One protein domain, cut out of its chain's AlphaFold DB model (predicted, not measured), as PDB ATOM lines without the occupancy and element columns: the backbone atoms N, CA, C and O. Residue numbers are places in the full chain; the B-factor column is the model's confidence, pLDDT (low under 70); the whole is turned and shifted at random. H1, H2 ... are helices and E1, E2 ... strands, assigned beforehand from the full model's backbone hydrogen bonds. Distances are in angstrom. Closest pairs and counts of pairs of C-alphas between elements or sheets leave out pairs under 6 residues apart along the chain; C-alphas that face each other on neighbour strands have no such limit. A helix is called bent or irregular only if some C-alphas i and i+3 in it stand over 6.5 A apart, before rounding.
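Overview. This is residues 28 to 101 of the 549 residues of the protein "Hypothetical protein" of Phaeomonas parva (UniProt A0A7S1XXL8). A small three-stranded sheet lies toward one end of a long rod, with the bent helix H1 running away from it and helix H2 folding back from it beside the arm H1b. Residues 28 to 36, of which 29 to 36 belong to H1, stick out at one end of the rod, and the unnamed stretch 58 to 69 makes the other. The printed part has 74 residues, with two named helices and three named strands in the order H1, E1, E2, E3, H2, and its class is mixed, helices and strands. It is only just extended, close to loose, with a radius of gyration of the C-alphas of 17.4 A and spans of 63 by 19 by 16 A.

Arrangement. E1, residues 54 to 57, E2, residues 70 to 73, and E3, residues 76 to 80, form a meander, each strand the antiparallel neighbour of the one before. The hairpin E1 and E2 has N 55 and O 72 within hydrogen-bond range at 2.9 A; the hairpin E2 and E3 has N 73 and O 79 at 3.0 A. H2, residues 84 to 101, only grazes the sheet, with residues 85 to 86. H1, residues 29 to 50, was assigned as one helix by its hydrogen bonds but is bent, C-alphas 39 and 42 being 6.8 A apart; its arms H1a, 29 to 39, and H1b, 42 to 50, stand at a steep tilt of 47 degrees. H1b touches H2, whose residues 93 to 101 alone take part; the closest C-alphas, of Ser 48 and Ala 93, are 4.7 A apart. They run opposite ways at a shallow tilt of 34 degrees, only just short of steep. Every O i to N i+4 pair is within hydrogen-bond range in H1a and H1b, and 13 of 14 in H2.

Along the chain. From first to last C-alpha, H1a measures 15.5 A, H1b 12.5 A, E1 9.8 A, E2 10.2 A, E3 9.0 A and H2 25.2 A. H1a begins at C-alpha 29 (-51.264, 150.999, -38.203), and H2 ends at C-alpha 101 (-29.101, 149.056, -35.483). H2 is only just irregular, with C-alphas 98 and 101 6.7 A apart.

Size, cuts and confidence. The two C-alphas farthest apart, of Ser 28 and Ile 65, are separated by 63.5 A. The printed part has no cut; the link E1 to E2 is long, with 12 residues. The pLDDT is under 70 at residue 28, residues 30 to 31 and residues 59 to 68.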
ATOM      1  N   SER A  28     -52.777 154.477 -35.102       63.75
ATOM      2  CA  SER A  28     -52.810 154.116 -36.514       63.75
ATOM      3  C   SER A  28     -51.899 152.905 -36.777       63.75
ATOM      4  O   SER A  28     -50.911 152.700 -36.065       63.75
ATOM      5  N   PRO A  29     -52.140 152.117 -37.844       73.44
ATOM      6  CA  PRO A  29     -51.264 150.999 -38.203       73.44
ATOM      7  C   PRO A  29     -49.795 151.391 -38.450       73.44
ATOM      8  O   PRO A  29     -48.923 150.528 -38.409       73.44
ATOM      9  N   LYS A  30     -49.503 152.677 -38.702       67.75
ATOM     10  CA  LYS A  30     -48.129 153.192 -38.812       67.75
ATOM     11  C   LYS A  30     -47.484 153.406 -37.446       67.75
ATOM     12  O   LYS A  30     -46.299 153.151 -37.284       67.75
ATOM     13  N   ASP A  31     -48.266 153.855 -36.476       67.88
ATOM     14  CA  ASP A  31     -47.788 154.209 -35.140       67.88
ATOM     15  C   ASP A  31     -47.501 152.917 -34.365       67.88
ATOM     16  O   ASP A  31     -46.455 152.790 -33.735       67.88
ATOM     17  N   VAL A  32     -48.365 151.905 -34.536       76.44
ATOM     18  CA  VAL A  32     -48.107 150.523 -34.101       76.44
ATOM     19  C   VAL A  32     -46.827 149.976 -34.740       76.44
ATOM     20  O   VAL A  32     -46.015 149.382 -34.036       76.44
ATOM     21  N   LEU A  33     -46.604 150.196 -36.043       80.44
ATOM     22  CA  LEU A  33     -45.380 149.751 -36.720       80.44
ATOM     23  C   LEU A  33     -44.124 150.406 -36.122       80.44
ATOM     24  O   LEU A  33     -43.188 149.685 -35.786       80.44
ATOM     25  N   PHE A  34     -44.109 151.733 -35.951       78.94
ATOM     26  CA  PHE A  34     -42.958 152.449 -35.387       78.94
ATOM     27  C   PHE A  34     -42.687 152.073 -33.923       78.94
ATOM     28  O   PHE A  34     -41.531 151.891 -33.533       78.94
ATOM     29  N   LEU A  35     -43.745 151.894 -33.128       78.12
ATOM     30  CA  LEU A  35     -43.663 151.428 -31.745       78.12
ATOM     31  C   LEU A  35     -43.088 150.006 -31.669       78.12
ATOM     32  O   LEU A  35     -42.166 149.760 -30.891       78.12
ATOM     33  N   VAL A  36     -43.555 149.083 -32.517       82.12
ATOM     34  CA  VAL A  36     -42.997 147.723 -32.607       82.12
ATOM     35  C   VAL A  36     -41.526 147.764 -33.024       82.12
ATOM     36  O   VAL A  36     -40.706 147.127 -32.367       82.12
ATOM     37  N   THR A  37     -41.143 148.546 -34.041       81.31
ATOM     38  CA  THR A  37     -39.726 148.651 -34.436       81.31
ATOM     39  C   THR A  37     -38.848 149.249 -33.338       81.31
ATOM     40  O   THR A  37     -37.713 148.811 -33.185       81.31
ATOM     41  N   PHE A  38     -39.360 150.184 -32.529       79.94
ATOM     42  CA  PHE A  38     -38.636 150.745 -31.382       79.94
ATOM     43  C   PHE A  38     -38.419 149.721 -30.253       79.94
ATOM     44  O   PHE A  38     -37.301 149.599 -29.755       79.94
ATOM     45  N   PHE A  39     -39.443 148.943 -29.877       81.25
ATOM     46  CA  PHE A  39     -39.315 147.921 -28.826       81.25
ATOM     47  C   PHE A  39     -38.497 146.692 -29.258       81.25
ATOM     48  O   PHE A  39     -37.832 146.079 -28.424       81.25
ATOM     49  N   VAL A  40     -38.517 146.333 -30.546       85.50
ATOM     50  CA  VAL A  40     -37.771 145.185 -31.097       85.50
ATOM     51  C   VAL A  40     -36.291 145.515 -31.352       85.50
ATOM     52  O   VAL A  40     -35.437 144.634 -31.235       85.50
ATOM     53  N   LEU A  41     -35.961 146.776 -31.660       82.19
ATOM     54  CA  LEU A  41     -34.595 147.243 -31.936       82.19
ATOM     55  C   LEU A  41     -33.542 146.832 -30.880       82.19
ATOM     56  O   LEU A  41     -32.531 146.256 -31.285       82.19
ATOM     57  N   PRO A  42     -33.705 147.084 -29.562       80.25
ATOM     58  CA  PRO A  42     -32.656 146.781 -28.585       80.25
ATOM     59  C   PRO A  42     -32.386 145.277 -28.439       80.25
ATOM     60  O   PRO A  42     -31.227 144.869 -28.407       80.25
ATOM     61  N   THR A  43     -33.425 144.438 -28.396       84.62
ATOM     62  CA  THR A  43     -33.270 142.988 -28.190       84.62
ATOM     63  C   THR A  43     -32.706 142.289 -29.426       84.62
ATOM     64  O   THR A  43     -31.788 141.479 -29.307       84.62
ATOM     65  N   THR A  44     -33.186 142.638 -30.625       87.50
ATOM     66  CA  THR A  44     -32.657 142.072 -31.881       87.50
ATOM     67  C   THR A  44     -31.232 142.524 -32.183       87.50
ATOM     68  O   THR A  44     -30.453 141.723 -32.698       87.50
ATOM     69  N   THR A  45     -30.859 143.757 -31.817       84.81
ATOM     70  CA  THR A  45     -29.476 144.246 -31.945       84.81
ATOM     71  C   THR A  45     -28.521 143.377 -31.132       84.81
ATOM     72  O   THR A  45     -27.612 142.787 -31.709       84.81
ATOM     73  N   THR A  46     -28.751 143.231 -29.821       83.75
ATOM     74  CA  THR A  46     -27.850 142.462 -28.948       83.75
ATOM     75  C   THR A  46     -27.748 140.995 -29.371       83.75
ATOM     76  O   THR A  46     -26.643 140.480 -29.479       83.75
ATOM     77  N   LEU A  47     -28.863 140.335 -29.708       87.94
ATOM     78  CA  LEU A  47     -28.839 138.941 -30.182       87.94
ATOM     79  C   LEU A  47     -28.064 138.773 -31.502       87.94
ATOM     80  O   LEU A  47     -27.295 137.820 -31.656       87.94
ATOM     81  N   SER A  48     -28.218 139.712 -32.442       90.31
ATOM     82  CA  SER A  48     -27.467 139.685 -33.707       90.31
ATOM     83  C   SER A  48     -25.968 139.876 -33.466       90.31
ATOM     84  O   SER A  48     -25.155 139.178 -34.062       90.31
ATOM     85  N   CYS A  49     -25.589 140.771 -32.553       87.25
ATOM     86  CA  CYS A  49     -24.197 141.004 -32.180       87.25
ATOM     87  C   CYS A  49     -23.578 139.800 -31.433       87.25
ATOM     88  O   CYS A  49     -22.489 139.356 -31.794       87.25
ATOM     89  N   ASN A  50     -24.301 139.188 -30.487       88.00
ATOM     90  CA  ASN A  50     -23.855 137.992 -29.756       88.00
ATOM     91  C   ASN A  50     -23.621 136.769 -30.667       88.00
ATOM     92  O   ASN A  50     -22.858 135.881 -30.304       88.00
ATOM     93  N   THR A  51     -24.219 136.725 -31.864       90.50
ATOM     94  CA  THR A  51     -24.025 135.629 -32.842       90.50
ATOM     95  C   THR A  51     -22.570 135.527 -33.352       90.50
ATOM     96  O   THR A  51     -22.167 134.507 -33.915       90.50
ATOM     97  N   PHE A  52     -21.753 136.564 -33.134       89.19
ATOM     98  CA  PHE A  52     -20.332 136.593 -33.490       89.19
ATOM     99  C   PHE A  52     -19.386 136.239 -32.329       89.19
ATOM    100  O   PHE A  52     -18.188 136.102 -32.565       89.19
ATOM    101  N   LEU A  53     -19.896 136.078 -31.101       89.81
ATOM    102  CA  LEU A  53     -19.084 135.873 -29.901       89.81
ATOM    103  C   LEU A  53     -18.783 134.381 -29.674       89.81
ATOM    104  O   LEU A  53     -19.652 133.619 -29.246       89.81
ATOM    105  N   CYS A  54     -17.544 133.981 -29.956       89.38
ATOM    106  CA  CYS A  54     -17.045 132.622 -29.750       89.38
ATOM    107  C   CYS A  54     -16.049 132.564 -28.587       89.38
ATOM    108  O   CYS A  54     -15.223 133.464 -28.434       89.38
ATOM    109  N   GLU A  55     -16.089 131.475 -27.830       86.88
ATOM    110  CA  GLU A  55     -15.188 131.176 -26.713       86.88
ATOM    111  C   GLU A  55     -14.534 129.808 -26.934       86.88
ATOM    112  O   GLU A  55     -15.149 128.907 -27.506       86.88
ATOM    113  N   LYS A  56     -13.262 129.667 -26.549       86.38
ATOM    114  CA  LYS A  56     -12.519 128.405 -26.648       86.38
ATOM    115  C   LYS A  56     -12.812 127.536 -25.431       86.38
ATOM    116  O   LYS A  56     -12.790 128.042 -24.315       86.38
ATOM    117  N   LEU A  57     -13.018 126.241 -25.651       82.81
ATOM    118  CA  LEU A  57     -13.108 125.246 -24.587       82.81
ATOM    119  C   LEU A  57     -12.061 124.151 -24.812       82.81
ATOM    120  O   LEU A  57     -12.044 123.509 -25.865       82.81
ATOM    121  N   ASP A  58     -11.236 123.912 -23.796       74.25
ATOM    122  CA  ASP A  58     -10.316 122.778 -23.733       74.25
ATOM    123  C   ASP A  58     -11.132 121.483 -23.607       74.25
ATOM    124  O   ASP A  58     -11.543 121.084 -22.518       74.25
ATOM    125  N   THR A  59     -11.378 120.802 -24.727       66.81
ATOM    126  CA  THR A  59     -12.042 119.484 -24.747       66.81
ATOM    127  C   THR A  59     -11.061 118.318 -24.548       66.81
ATOM    128  O   THR A  59     -11.374 117.183 -24.903       66.81
ATOM    129  N   ALA A  60      -9.863 118.604 -24.035       63.81
ATOM    130  CA  ALA A  60      -8.762 117.664 -23.874       63.81
ATOM    131  C   ALA A  60      -8.796 116.972 -22.497       63.81
ATOM    132  O   ALA A  60      -8.858 117.629 -21.459       63.81
ATOM    133  N   GLU A  61      -8.689 115.641 -22.483       63.38
ATOM    134  CA  GLU A  61      -8.419 114.850 -21.276       63.38
ATOM    135  C   GLU A  61      -7.092 114.084 -21.447       63.38
ATOM    136  O   GLU A  61      -7.042 113.137 -22.237       63.38
ATOM    137  N   PRO A  62      -6.018 114.414 -20.697       62.91
ATOM    138  CA  PRO A  62      -5.859 115.558 -19.787       62.91
ATOM    139  C   PRO A  62      -5.836 116.927 -20.504       62.91
ATOM    140  O   PRO A  62      -5.400 116.992 -21.653       62.91
ATOM    141  N   PRO A  63      -6.218 118.025 -19.822       62.22
ATOM    142  CA  PRO A  63      -6.178 119.368 -20.398       62.22
ATOM    143  C   PRO A  63      -4.746 119.811 -20.739       62.22
ATOM    144  O   PRO A  63      -3.799 119.504 -20.009       62.22
ATOM    145  N   GLY A  64      -4.600 120.562 -21.836       61.81
ATOM    146  CA  GLY A  64      -3.326 121.145 -22.274       61.81
ATOM    147  C   GLY A  64      -2.342 120.186 -22.964       61.81
ATOM    148  O   GLY A  64      -1.134 120.414 -22.874       61.81
ATOM    149  N   ILE A  65      -2.817 119.111 -23.613       61.38
ATOM    150  CA  ILE A  65      -1.957 118.120 -24.299       61.38
ATOM    151  C   ILE A  65      -2.091 118.125 -25.837       61.38
ATOM    152  O   ILE A  65      -1.141 117.728 -26.515       61.38
ATOM    153  N   ASP A  66      -3.197 118.612 -26.409       59.62
ATOM    154  CA  ASP A  66      -3.406 118.675 -27.862       59.62
ATOM    155  C   ASP A  66      -4.014 120.008 -28.343       59.62
ATOM    156  O   ASP A  66      -4.974 120.500 -27.761       59.62
ATOM    157  N   ASP A  67      -3.479 120.562 -29.444       61.59
ATOM    158  CA  ASP A  67      -3.835 121.873 -30.038       61.59
ATOM    159  C   ASP A  67      -5.255 121.939 -30.673       61.59
ATOM    160  O   ASP A  67      -5.505 122.716 -31.600       61.59
ATOM    161  N   ASN A  68      -6.192 121.090 -30.242       64.56
ATOM    162  CA  ASN A  68      -7.517 120.925 -30.851       64.56
ATOM    163  C   ASN A  68      -8.604 121.837 -30.237       64.56
ATOM    164  O   ASN A  68      -9.783 121.486 -30.305       64.56
ATOM    165  N   ASP A  69      -8.236 122.992 -29.667       70.12
ATOM    166  CA  ASP A  69      -9.126 123.983 -29.036       70.12
ATOM    167  C   ASP A  69     -10.406 124.252 -29.855       70.12
ATOM    168  O   ASP A  69     -10.434 125.076 -30.784       70.12
ATOM    169  N   LYS A  70     -11.517 123.612 -29.485       84.31
ATOM    170  CA  LYS A  70     -12.799 123.859 -30.142       84.31
ATOM    171  C   LYS A  70     -13.388 125.167 -29.632       84.31
ATOM    172  O   LYS A  70     -13.536 125.398 -28.434       84.31
ATOM    173  N   SER A  71     -13.727 126.041 -30.574       87.75
ATOM    174  CA  SER A  71     -14.425 127.294 -30.288       87.75
ATOM    175  C   SER A  71     -15.930 127.084 -30.409       87.75
ATOM    176  O   SER A  71     -16.391 126.532 -31.407       87.75
ATOM    177  N   TYR A  72     -16.701 127.563 -29.440       90.69
ATOM    178  CA  TYR A  72     -18.156 127.425 -29.373       90.69
ATOM    179  C   TYR A  72     -18.831 128.788 -29.222       90.69
ATOM    180  O   TYR A  72     -18.224 129.746 -28.741       90.69
ATOM    181  N   LEU A  73     -20.087 128.896 -29.653       90.69
ATOM    182  CA  LEU A  73     -20.859 130.131 -29.539       90.69
ATOM    183  C   LEU A  73     -21.284 130.354 -28.076       90.69
ATOM    184  O   LEU A  73     -22.072 129.577 -27.547       90.69
ATOM    185  N   VAL A  74     -20.859 131.458 -27.453       87.56
ATOM    186  CA  VAL A  74     -21.149 131.769 -26.029       87.56
ATOM    187  C   VAL A  74     -22.654 131.796 -25.725       87.56
ATOM    188  O   VAL A  74     -23.097 131.483 -24.623       87.56
ATOM    189  N   GLN A  75     -23.465 132.157 -26.723       86.88
ATOM    190  CA  GLN A  75     -24.920 132.228 -26.609       86.88
ATOM    191  C   GLN A  75     -25.621 130.852 -26.658       86.88
ATOM    192  O   GLN A  75     -26.756 130.753 -26.191       86.88
ATOM    193  N   ASP A  76     -24.975 129.829 -27.234       90.12
ATOM    194  CA  ASP A  76     -25.461 128.448 -27.380       90.12
ATOM    195  C   ASP A  76     -24.275 127.499 -27.659       90.12
ATOM    196  O   ASP A  76     -23.875 127.283 -28.807       90.12
ATOM    197  N   TYR A  77     -23.738 126.894 -26.595       89.94
ATOM    198  CA  TYR A  77     -22.608 125.960 -26.655       89.94
ATOM    199  C   TYR A  77     -22.879 124.672 -27.463       89.94
ATOM    200  O   TYR A  77     -21.951 123.902 -27.701       89.94
ATOM    201  N   SER A  78     -24.106 124.426 -27.948       90.12
ATOM    202  CA  SER A  78     -24.370 123.346 -28.916       90.12
ATOM    203  C   SER A  78     -23.898 123.671 -30.344       90.12
ATOM    204  O   SER A  78     -23.954 122.812 -31.231       90.12
ATOM    205  N   ILE A  79     -23.437 124.904 -30.591       90.81
ATOM    206  CA  ILE A  79     -22.961 125.383 -31.891       90.81
ATOM    207  C   ILE A  79     -21.441 125.583 -31.845       90.81
ATOM    208  O   ILE A  79     -20.938 126.557 -31.287       90.81
ATOM    209  N   GLU A  80     -20.712 124.679 -32.501       90.31
ATOM    210  CA  GLU A  80     -19.280 124.838 -32.779       90.31
ATOM    211  C   GLU A  80     -19.065 125.961 -33.814       90.31
ATOM    212  O   GLU A  80     -19.675 125.972 -34.894       90.31
ATOM    213  N   CYS A  81     -18.212 126.927 -33.474       91.44
ATOM    214  CA  CYS A  81     -17.893 128.084 -34.304       91.44
ATOM    215  C   CYS A  81     -17.085 127.704 -35.553       91.44
ATOM    216  O   CYS A  81     -16.513 126.623 -35.658       91.44
ATOM    217  N   TYR A  82     -17.054 128.607 -36.538       89.31
ATOM    218  CA  TYR A  82     -16.381 128.448 -37.839       89.31
ATOM    219  C   TYR A  82     -16.920 127.326 -38.750       89.31
ATOM    220  O   TYR A  82     -16.568 127.301 -39.934       89.31
ATOM    221  N   THR A  83     -17.813 126.466 -38.251       91.31
ATOM    222  CA  THR A  83     -18.607 125.507 -39.036       91.31
ATOM    223  C   THR A  83     -19.544 126.211 -40.023       91.31
ATOM    224  O   THR A  83     -19.940 127.360 -39.819       91.31
ATOM    225  N   ASP A  84     -19.983 125.519 -41.078       92.81
ATOM    226  CA  ASP A  84     -20.904 126.111 -42.062       92.81
ATOM    227  C   ASP A  84     -22.285 126.457 -41.473       92.81
ATOM    228  O   ASP A  84     -22.914 127.428 -41.900       92.81
ATOM    229  N   ARG A  85     -22.721 125.749 -40.417       91.19
ATOM    230  CA  ARG A  85     -23.909 126.120 -39.629       91.19
ATOM    231  C   ARG A  85     -23.706 127.463 -38.919       91.19
ATOM    232  O   ARG A  85     -24.590 128.316 -38.977       91.19
ATOM    233  N   HIS A  86     -22.548 127.675 -38.291       92.56
ATOM    234  CA  HIS A  86     -22.212 128.951 -37.650       92.56
ATOM    235  C   HIS A  86     -22.076 130.088 -38.671       92.56
ATOM    236  O   HIS A  86     -22.676 131.145 -38.480       92.56
ATOM    237  N   ARG A  87     -21.410 129.849 -39.810       92.56
ATOM    238  CA  ARG A  87     -21.297 130.815 -40.922       92.56
ATOM    239  C   ARG A  87     -22.661 131.259 -41.459       92.56
ATOM    240  O   ARG A  87     -22.842 132.442 -41.745       92.56
ATOM    241  N   LEU A  88     -23.631 130.347 -41.564       93.56
ATOM    242  CA  LEU A  88     -24.999 130.681 -41.977       93.56
ATOM    243  C   LEU A  88     -25.690 131.619 -40.970       93.56
ATOM    244  O   LEU A  88     -26.310 132.604 -41.378       93.56
ATOM    245  N   TYR A  89     -25.545 131.362 -39.666       92.06
ATOM    246  CA  TYR A  89     -26.076 132.249 -38.625       92.06
ATOM    247  C   TYR A  89     -25.362 133.610 -38.601       92.06
ATOM    248  O   TYR A  89     -26.036 134.635 -38.520       92.06
ATOM    249  N   GLN A  90     -24.035 133.652 -38.765       91.69
ATOM    250  CA  GLN A  90     -23.273 134.901 -38.902       91.69
ATOM    251  C   GLN A  90     -23.725 135.724 -40.121       91.69
ATOM    252  O   GLN A  90     -23.914 136.934 -40.011       91.69
ATOM    253  N   ALA A  91     -23.958 135.086 -41.273       93.25
ATOM    254  CA  ALA A  91     -24.457 135.763 -42.470       93.25
ATOM    255  C   ALA A  91     -25.863 136.353 -42.258       93.25
ATOM    256  O   ALA A  91     -26.118 137.499 -42.633       93.25
ATOM    257  N   TYR A  92     -26.763 135.610 -41.603       93.69
ATOM    258  CA  TYR A  92     -28.083 136.112 -41.214       93.69
ATOM    259  C   TYR A  92     -27.978 137.297 -40.240       93.69
ATOM    260  O   TYR A  92     -28.576 138.350 -40.474       93.69
ATOM    261  N   ALA A  93     -27.167 137.167 -39.187       91.81
ATOM    262  CA  ALA A  93     -26.958 138.204 -38.181       91.81
ATOM    263  C   ALA A  93     -26.344 139.485 -38.771       91.81
ATOM    264  O   ALA A  93     -26.779 140.581 -38.424       91.81
ATOM    265  N   ALA A  94     -25.415 139.377 -39.728       90.19
ATOM    266  CA  ALA A  94     -24.861 140.528 -40.441       90.19
ATOM    267  C   ALA A  94     -25.945 141.316 -41.204       90.19
ATOM    268  O   ALA A  94     -25.974 142.547 -41.151       90.19
ATOM    269  N   VAL A  95     -26.884 140.625 -41.863       92.19
ATOM    270  CA  VAL A  95     -28.035 141.275 -42.520       92.19
ATOM    271  C   VAL A  95     -28.965 141.919 -41.486       92.19
ATOM    272  O   VAL A  95     -29.429 143.039 -41.701       92.19
ATOM    273  N   MET A  96     -29.200 141.271 -40.339       89.94
ATOM    274  CA  MET A  96     -29.999 141.857 -39.254       89.94
ATOM    275  C   MET A  96     -29.339 143.104 -38.641       89.94
ATOM    276  O   MET A  96     -30.045 144.068 -38.358       89.94
ATOM    277  N   ILE A  97     -28.007 143.157 -38.524       87.31
ATOM    278  CA  ILE A  97     -27.267 144.357 -38.088       87.31
ATOM    279  C   ILE A  97     -27.464 145.521 -39.078       87.31
ATOM    280  O   ILE A  97     -27.701 146.660 -38.669       87.31
ATOM    281  N   VAL A  98     -27.456 145.257 -40.389       87.06
ATOM    282  CA  VAL A  98     -27.753 146.295 -41.395       87.06
ATOM    283  C   VAL A  98     -29.209 146.780 -41.302       87.06
ATOM    284  O   VAL A  98     -29.468 147.966 -41.505       87.06
ATOM    285  N   ILE A  99     -30.163 145.907 -40.963       87.94
ATOM    286  CA  ILE A  99     -31.594 146.253 -40.867       87.94
ATOM    287  C   ILE A  99     -31.935 146.995 -39.567       87.94
ATOM    288  O   ILE A  99     -32.572 148.047 -39.626       87.94
ATOM    289  N   TYR A 100     -31.539 146.467 -38.406       85.38
ATOM    290  CA  TYR A 100     -31.975 146.972 -37.102       85.38
ATOM    291  C   TYR A 100     -31.104 148.149 -36.613       85.38
ATOM    292  O   TYR A 100     -31.545 149.288 -36.790       85.38
ATOM    293  N   PRO A 101     -29.887 147.961 -36.057       82.44
ATOM    294  CA  PRO A 101     -29.101 149.056 -35.483       82.44
ATOM    295  C   PRO A 101     -28.591 150.089 -36.494       82.44
ATOM    296  O   PRO A 101     -28.357 151.231 -36.106       82.44
TER     297      PRO A 101